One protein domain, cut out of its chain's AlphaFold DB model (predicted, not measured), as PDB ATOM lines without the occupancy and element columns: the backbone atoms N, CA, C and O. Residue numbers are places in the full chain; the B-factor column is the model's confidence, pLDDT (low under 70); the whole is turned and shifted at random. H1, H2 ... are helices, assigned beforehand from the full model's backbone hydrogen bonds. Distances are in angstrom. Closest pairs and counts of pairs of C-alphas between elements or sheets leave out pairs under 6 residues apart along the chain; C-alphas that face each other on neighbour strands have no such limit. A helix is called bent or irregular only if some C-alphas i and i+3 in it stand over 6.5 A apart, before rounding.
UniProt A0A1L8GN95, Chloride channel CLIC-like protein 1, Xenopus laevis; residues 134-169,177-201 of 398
ATOM      1  N   SER A 134      -3.464  -3.274  66.268       66.44
ATOM      2  CA  SER A 134      -2.171  -2.860  66.838       66.44
ATOM      3  C   SER A 134      -1.731  -1.449  66.410       66.44
ATOM      4  O   SER A 134      -2.017  -1.009  65.295       66.44
ATOM      5  N   TRP A 135      -0.958  -0.781  67.273       63.00
ATOM      6  CA  TRP A 135      -0.503   0.616  67.164       63.00
ATOM      7  C   TRP A 135       0.063   1.042  65.791       63.00
ATOM      8  O   TRP A 135      -0.151   2.168  65.350       63.00
ATOM      9  N   LEU A 136       0.733   0.144  65.063       57.84
ATOM     10  CA  LEU A 136       1.293   0.444  63.737       57.84
ATOM     11  C   LEU A 136       0.245   0.475  62.617       57.84
ATOM     12  O   LEU A 136       0.361   1.277  61.695       57.84
ATOM     13  N   ALA A 137      -0.781  -0.369  62.700       62.16
ATOM     14  CA  ALA A 137      -1.865  -0.376  61.721       62.16
ATOM     15  C   ALA A 137      -2.921   0.707  62.022       62.16
ATOM     16  O   ALA A 137      -3.598   1.175  61.108       62.16
ATOM     17  N   GLN A 138      -2.976   1.202  63.265       62.09
ATOM     18  CA  GLN A 138      -3.748   2.399  63.621       62.09
ATOM     19  C   GLN A 138      -3.264   3.641  62.855       62.09
ATOM     20  O   GLN A 138      -4.082   4.380  62.317       62.09
ATOM     21  N   LEU A 139      -1.947   3.848  62.729       67.06
ATOM     22  CA  LEU A 139      -1.407   5.010  62.012       67.06
ATOM     23  C   LEU A 139      -1.759   4.986  60.522       67.06
ATOM     24  O   LEU A 139      -2.195   5.995  59.980       67.06
ATOM     25  N   THR A 140      -1.637   3.836  59.857       68.19
ATOM     26  CA  THR A 140      -1.994   3.722  58.435       68.19
ATOM     27  C   THR A 140      -3.491   3.900  58.193       68.19
ATOM     28  O   THR A 140      -3.877   4.505  57.197       68.19
ATOM     29  N   CYS A 141      -4.336   3.427  59.110       66.81
ATOM     30  CA  CYS A 141      -5.786   3.516  58.965       66.81
ATOM     31  C   CYS A 141      -6.376   4.872  59.355       66.81
ATOM     32  O   CYS A 141      -7.476   5.173  58.914       66.81
ATOM     33  N   VAL A 142      -5.665   5.692  60.133       71.19
ATOM     34  CA  VAL A 142      -6.067   7.077  60.432       71.19
ATOM     35  C   VAL A 142      -5.482   8.057  59.415       71.19
ATOM     36  O   VAL A 142      -6.160   8.992  59.004       71.19
ATOM     37  N   LEU A 143      -4.249   7.842  58.951       73.69
ATOM     38  CA  LEU A 143      -3.635   8.733  57.962       73.69
ATOM     39  C   LEU A 143      -4.322   8.644  56.597       73.69
ATOM     40  O   LEU A 143      -4.485   9.665  55.942       73.69
ATOM     41  N   PHE A 144      -4.771   7.458  56.186       71.38
ATOM     42  CA  PHE A 144      -5.477   7.261  54.918       71.38
ATOM     43  C   PHE A 144      -6.745   8.123  54.778       71.38
ATOM     44  O   PHE A 144      -6.832   8.882  53.814       71.38
ATOM     45  N   PRO A 145      -7.705   8.087  55.720       73.31
ATOM     46  CA  PRO A 145      -8.890   8.921  55.621       73.31
ATOM     47  C   PRO A 145      -8.594  10.407  55.784       73.31
ATOM     48  O   PRO A 145      -9.239  11.218  55.133       73.31
ATOM     49  N   VAL A 146      -7.606  10.783  56.599       75.94
ATOM     50  CA  VAL A 146      -7.207  12.190  56.738       75.94
ATOM     51  C   VAL A 146      -6.625  12.719  55.428       75.94
ATOM     52  O   VAL A 146      -7.018  13.791  54.979       75.94
ATOM     53  N   VAL A 147      -5.742  11.961  54.774       79.31
ATOM     54  CA  VAL A 147      -5.194  12.327  53.460       79.31
ATOM     55  C   VAL A 147      -6.293  12.350  52.401       79.31
ATOM     56  O   VAL A 147      -6.315  13.268  51.591       79.31
ATOM     57  N   TYR A 148      -7.234  11.406  52.435       77.69
ATOM     58  CA  TYR A 148      -8.377  11.390  51.525       77.69
ATOM     59  C   TYR A 148      -9.275  12.621  51.704       77.69
ATOM     60  O   TYR A 148      -9.610  13.280  50.731       77.69
ATOM     61  N   VAL A 149      -9.606  12.995  52.943       76.62
ATOM     62  CA  VAL A 149     -10.402  14.198  53.229       76.62
ATOM     63  C   VAL A 149      -9.654  15.468  52.811       76.62
ATOM     64  O   VAL A 149     -10.257  16.352  52.211       76.62
ATOM     65  N   LEU A 150      -8.346  15.557  53.070       76.50
ATOM     66  CA  LEU A 150      -7.531  16.694  52.629       76.50
ATOM     67  C   LEU A 150      -7.433  16.780  51.099       76.50
ATOM     68  O   LEU A 150      -7.511  17.879  50.558       76.50
ATOM     69  N   GLN A 151      -7.311  15.642  50.411       81.00
ATOM     70  CA  GLN A 151      -7.342  15.560  48.950       81.00
ATOM     71  C   GLN A 151      -8.686  16.061  48.412       81.00
ATOM     72  O   GLN A 151      -8.715  16.929  47.548       81.00
ATOM     73  N   THR A 152      -9.790  15.596  48.989       72.31
ATOM     74  CA  THR A 152     -11.139  16.027  48.620       72.31
ATOM     75  C   THR A 152     -11.355  17.529  48.817       72.31
ATOM     76  O   THR A 152     -11.917  18.189  47.948       72.31
ATOM     77  N   ILE A 153     -10.900  18.091  49.943       74.44
ATOM     78  CA  ILE A 153     -10.988  19.537  50.205       74.44
ATOM     79  C   ILE A 153     -10.162  20.321  49.175       74.44
ATOM     80  O   ILE A 153     -10.601  21.360  48.690       74.44
ATOM     81  N   TYR A 154      -8.978  19.820  48.819       76.81
ATOM     82  CA  TYR A 154      -8.117  20.455  47.824       76.81
ATOM     83  C   TYR A 154      -8.729  20.419  46.417       76.81
ATOM     84  O   TYR A 154      -8.728  21.430  45.714       76.81
ATOM     85  N   ASP A 155      -9.312  19.284  46.034       73.50
ATOM     86  CA  ASP A 155     -10.006  19.130  44.756       73.50
ATOM     87  C   ASP A 155     -11.249  20.045  44.690       73.50
ATOM     88  O   ASP A 155     -11.513  20.644  43.647       73.50
ATOM     89  N   TYR A 156     -11.949  20.258  45.811       71.81
ATOM     90  CA  TYR A 156     -13.063  21.209  45.905       71.81
ATOM     91  C   TYR A 156     -12.621  22.667  45.703       71.81
ATOM     92  O   TYR A 156     -13.230  23.387  44.913       71.81
ATOM     93  N   GLU A 157     -11.541  23.107  46.357       75.38
ATOM     94  CA  GLU A 157     -10.988  24.461  46.177       75.38
ATOM     95  C   GLU A 157     -10.554  24.713  44.724       75.38
ATOM     96  O   GLU A 157     -10.772  25.799  44.175       75.38
ATOM     97  N   ILE A 158      -9.990  23.696  44.063       73.94
ATOM     98  CA  ILE A 158      -9.625  23.767  42.644       73.94
ATOM     99  C   ILE A 158     -10.871  23.893  41.771       73.94
ATOM    100  O   ILE A 158     -10.935  24.811  40.955       73.94
ATOM    101  N   ILE A 159     -11.869  23.025  41.951       73.25
ATOM    102  CA  ILE A 159     -13.112  23.067  41.168       73.25
ATOM    103  C   ILE A 159     -13.833  24.397  41.387       73.25
ATOM    104  O   ILE A 159     -14.257  25.019  40.419       73.25
ATOM    105  N   PHE A 160     -13.916  24.891  42.625       71.44
ATOM    106  CA  PHE A 160     -14.512  26.188  42.940       71.44
ATOM    107  C   PHE A 160     -13.768  27.340  42.251       71.44
ATOM    108  O   PHE A 160     -14.384  28.236  41.667       71.44
ATOM    109  N   THR A 161     -12.435  27.293  42.252       72.31
ATOM    110  CA  THR A 161     -11.601  28.294  41.574       72.31
ATOM    111  C   THR A 161     -11.753  28.231  40.054       72.31
ATOM    112  O   THR A 161     -11.779  29.277  39.402       72.31
ATOM    113  N   ILE A 162     -11.883  27.030  39.485       68.75
ATOM    114  CA  ILE A 162     -12.132  26.810  38.055       68.75
ATOM    115  C   ILE A 162     -13.526  27.318  37.683       68.75
ATOM    116  O   ILE A 162     -13.630  28.155  36.798       68.75
ATOM    117  N   LYS A 163     -14.578  26.952  38.423       66.06
ATOM    118  CA  LYS A 163     -15.963  27.405  38.188       66.06
ATOM    119  C   LYS A 163     -16.079  28.933  38.244       66.06
ATOM    120  O   LYS A 163     -16.802  29.541  37.457       66.06
ATOM    121  N   LYS A 164     -15.319  29.568  39.143       70.44
ATOM    122  CA  LYS A 164     -15.203  31.029  39.219       70.44
ATOM    123  C   LYS A 164     -14.497  31.621  37.992       70.44
ATOM    124  O   LYS A 164     -14.950  32.644  37.490       70.44
ATOM    125  N   LYS A 165     -13.424  30.994  37.495       60.44
ATOM    126  CA  LYS A 165     -12.680  31.447  36.304       60.44
ATOM    127  C   LYS A 165     -13.404  31.183  34.983       60.44
ATOM    128  O   LYS A 165     -13.331  32.022  34.091       60.44
ATOM    129  N   ASP A 166     -14.137  30.083  34.872       59.94
ATOM    130  CA  ASP A 166     -14.914  29.730  33.678       59.94
ATOM    131  C   ASP A 166     -16.114  30.666  33.481       59.94
ATOM    132  O   ASP A 166     -16.547  30.892  32.353       59.94
ATOM    133  N   SER A 167     -16.595  31.302  34.560       59.16
ATOM    134  CA  SER A 167     -17.538  32.427  34.465       59.16
ATOM    135  C   SER A 167     -16.935  33.672  33.793       59.16
ATOM    136  O   SER A 167     -17.675  34.567  33.386       59.16
ATOM    137  N   GLU A 168     -15.607  33.721  33.639       59.03
ATOM    138  CA  GLU A 168     -14.864  34.864  33.110       59.03
ATOM    139  C   GLU A 168     -14.195  34.573  31.749       59.03
ATOM    140  O   GLU A 168     -14.117  35.494  30.937       59.03
ATOM    141  N   GLN A 169     -13.806  33.325  31.427       54.69
ATOM    142  CA  GLN A 169     -13.483  32.880  30.053       54.69
ATOM    143  C   GLN A 169     -13.617  31.353  29.833       54.69
ATOM    144  O   GLN A 169     -13.035  30.588  30.596       54.69
ATOM    145  N   PHE A 177      -5.763  18.693  34.234       59.78
ATOM    146  CA  PHE A 177      -5.172  18.911  35.554       59.78
ATOM    147  C   PHE A 177      -5.888  18.087  36.631       59.78
ATOM    148  O   PHE A 177      -5.235  17.469  37.474       59.78
ATOM    149  N   VAL A 178      -7.219  17.994  36.541       66.56
ATOM    150  CA  VAL A 178      -8.049  17.157  37.424       66.56
ATOM    151  C   VAL A 178      -7.721  15.673  37.233       66.56
ATOM    152  O   VAL A 178      -7.587  14.931  38.207       66.56
ATOM    153  N   VAL A 179      -7.497  15.234  35.992       67.38
ATOM    154  CA  VAL A 179      -7.093  13.849  35.691       67.38
ATOM    155  C   VAL A 179      -5.698  13.530  36.244       67.38
ATOM    156  O   VAL A 179      -5.482  12.461  36.812       67.38
ATOM    157  N   ILE A 180      -4.740  14.455  36.147       73.50
ATOM    158  CA  ILE A 180      -3.390  14.247  36.698       73.50
ATOM    159  C   ILE A 180      -3.417  14.201  38.234       73.50
ATOM    160  O   ILE A 180      -2.746  13.354  38.827       73.50
ATOM    161  N   LEU A 181      -4.213  15.058  38.882       72.38
ATOM    162  CA  LEU A 181      -4.379  15.071  40.339       72.38
ATOM    163  C   LEU A 181      -5.061  13.799  40.855       72.38
ATOM    164  O   LEU A 181      -4.564  13.181  41.794       72.38
ATOM    165  N   THR A 182      -6.129  13.348  40.197       75.56
ATOM    166  CA  THR A 182      -6.832  12.106  40.568       75.56
ATOM    167  C   THR A 182      -5.958  10.867  40.372       75.56
ATOM    168  O   THR A 182      -5.894  10.011  41.259       75.56
ATOM    169  N   ILE A 183      -5.202  10.779  39.270       75.50
ATOM    170  CA  ILE A 183      -4.232   9.693  39.055       75.50
ATOM    171  C   ILE A 183      -3.105   9.752  40.097       75.50
ATOM    172  O   ILE A 183      -2.710   8.713  40.627       75.50
ATOM    173  N   GLY A 184      -2.612  10.950  40.429       77.38
ATOM    174  CA  GLY A 184      -1.606  11.162  41.471       77.38
ATOM    175  C   GLY A 184      -2.082  10.710  42.855       77.38
ATOM    176  O   GLY A 184      -1.358   9.992  43.549       77.38
ATOM    177  N   GLY A 185      -3.322  11.048  43.220       76.31
ATOM    178  CA  GLY A 185      -3.969  10.595  44.450       76.31
ATOM    179  C   GLY A 185      -4.114   9.073  44.505       76.31
ATOM    180  O   GLY A 185      -3.726   8.446  45.491       76.31
ATOM    181  N   LEU A 186      -4.571   8.446  43.416       77.19
ATOM    182  CA  LEU A 186      -4.691   6.986  43.318       77.19
ATOM    183  C   LEU A 186      -3.335   6.270  43.419       77.19
ATOM    184  O   LEU A 186      -3.236   5.232  44.077       77.19
ATOM    185  N   LEU A 187      -2.274   6.826  42.827       77.94
ATOM    186  CA  LEU A 187      -0.909   6.294  42.931       77.94
ATOM    187  C   LEU A 187      -0.358   6.394  44.358       77.94
ATOM    188  O   LEU A 187       0.246   5.439  44.856       77.94
ATOM    189  N   MET A 188      -0.610   7.517  45.034       76.06
ATOM    190  CA  MET A 188      -0.237   7.714  46.439       76.06
ATOM    191  C   MET A 188      -1.026   6.806  47.388       76.06
ATOM    192  O   MET A 188      -0.492   6.396  48.416       76.06
ATOM    193  N   LEU A 189      -2.254   6.425  47.030       74.12
ATOM    194  CA  LEU A 189      -3.065   5.448  47.762       74.12
ATOM    195  C   LEU A 189      -2.580   4.006  47.543       74.12
ATOM    196  O   LEU A 189      -2.564   3.204  48.481       74.12
ATOM    197  N   TYR A 190      -2.141   3.669  46.328       77.25
ATOM    198  CA  TYR A 190      -1.680   2.320  45.992       77.25
ATOM    199  C   TYR A 190      -0.287   2.001  46.548       77.25
ATOM    200  O   TYR A 190      -0.040   0.866  46.961       77.25
ATOM    201  N   ALA A 191       0.630   2.970  46.589       80.12
ATOM    202  CA  ALA A 191       2.018   2.716  46.978       80.12
ATOM    203  C   ALA A 191       2.176   2.158  48.416       80.12
ATOM    204  O   ALA A 191       2.868   1.147  48.578       80.12
ATOM    205  N   PRO A 192       1.509   2.697  49.457       79.44
ATOM    206  CA  PRO A 192       1.554   2.131  50.806       79.44
ATOM    207  C   PRO A 192       0.954   0.725  50.878       79.44
ATOM    208  O   PRO A 192       1.481  -0.132  51.588       79.44
ATOM    209  N   TRP A 193      -0.109   0.466  50.111       81.00
ATOM    210  CA  TRP A 193      -0.770  -0.840  50.063       81.00
ATOM    211  C   TRP A 193       0.128  -1.900  49.422       81.00
ATOM    212  O   TRP A 193       0.263  -3.002  49.949       81.00
ATOM    213  N   VAL A 194       0.825  -1.544  48.339       76.94
ATOM    214  CA  VAL A 194       1.810  -2.412  47.678       76.94
ATOM    215  C   VAL A 194       3.004  -2.681  48.591       76.94
ATOM    216  O   VAL A 194       3.396  -3.835  48.748       76.94
ATOM    217  N   VAL A 195       3.558  -1.660  49.254       77.50
ATOM    218  CA  VAL A 195       4.681  -1.837  50.193       77.50
ATOM    219  C   VAL A 195       4.277  -2.718  51.378       77.50
ATOM    220  O   VAL A 195       5.028  -3.617  51.764       77.50
ATOM    221  N   TRP A 196       3.078  -2.514  51.931       83.31
ATOM    222  CA  TRP A 196       2.538  -3.348  53.004       83.31
ATOM    223  C   TRP A 196       2.316  -4.795  52.545       83.31
ATOM    224  O   TRP A 196       2.758  -5.726  53.221       83.31
ATOM    225  N   PHE A 197       1.720  -4.996  51.367       78.81
ATOM    226  CA  PHE A 197       1.463  -6.319  50.798       78.81
ATOM    227  C   PHE A 197       2.760  -7.084  50.506       78.81
ATOM    228  O   PHE A 197       2.880  -8.259  50.862       78.81
ATOM    229  N   VAL A 198       3.760  -6.417  49.922       78.38
ATOM    230  CA  VAL A 198       5.081  -6.999  49.645       78.38
ATOM    231  C   VAL A 198       5.776  -7.389  50.949       78.38
ATOM    232  O   VAL A 198       6.248  -8.518  51.078       78.38
ATOM    233  N   LYS A 199       5.767  -6.515  51.962       75.19
ATOM    234  CA  LYS A 199       6.364  -6.811  53.271       75.19
ATOM    235  C   LYS A 199       5.659  -7.977  53.972       75.19
ATOM    236  O   LYS A 199       6.326  -8.869  54.488       75.19
ATOM    237  N   HIS A 200       4.328  -8.022  53.932       73.00
ATOM    238  CA  HIS A 200       3.544  -9.100  54.537       73.00
ATOM    239  C   HIS A 200       3.777 -10.451  53.838       73.00
ATOM    240  O   HIS A 200       3.937 -11.476  54.502       73.00
ATOM    241  N   LYS A 201       3.855 -10.474  52.501       71.62
ATOM    242  CA  LYS A 201       4.145 -11.697  51.735       71.62
ATOM    243  C   LYS A 201       5.572 -12.205  51.946       71.62
ATOM    244  O   LYS A 201       5.755 -13.417  52.046       71.62
TER     245      LYS A 201
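Overview. This is residues 134 to 169 and 177 to 201 of the 398 residues of the protein "Chloride channel CLIC-like protein 1" of Xenopus laevis (UniProt A0A1L8GN95). Two long helices, H1 then H2, run side by side in opposite ways, nearly parallel in line and only loosely paired, and together they make a rod. The longer H1 reaches past H2 at one end, where residues 160 to 169, of which 160 to 166 belong to H1, stand free. The printed part has 61 residues, all helix by class with no named strand, and is only just extended, close to loose, with a radius of gyration of the C-alphas of 15.9 A and spans of 53 by 20 by 6 A.

Along the chain. Find C-alpha 135 at (-0.503, 0.616, 67.164); from there H1, residues 135 to 166, runs 46.7 A. H2, residues 177 to 201, runs 35.9 A to C-alpha 201 at (4.145, -11.697, 51.735); it is neither bent nor irregular, but only just: C-alphas 189 and 192 are 6.5 A apart.

Arrangement. Look at Gln 151 and Gly 185, whose C-alphas, 7.5 A apart, are the closest of H1 and H2. The helices only just touch, with 3 pairs of C-alphas within 8 A, through residues 144 to 155 of H1 and 178 to 189 of H2 alone. Their shallow tilt is 9 degrees, opposite ways. O i to N i+4 pairs are within hydrogen-bond range in 25 of 28 for H1 and 19 of 21 for H2.

Size, cuts and confidence. The C-alphas of Glu 168 and Lys 201, the two farthest apart, are 53.6 A apart. Residues 170 to 176 are not printed, and C-alphas 169 and 177 stand 17.2 A apart across this cut. Mean pLDDT of the printed part is 71.9, with 18 residues under 70, among them 134 to 141.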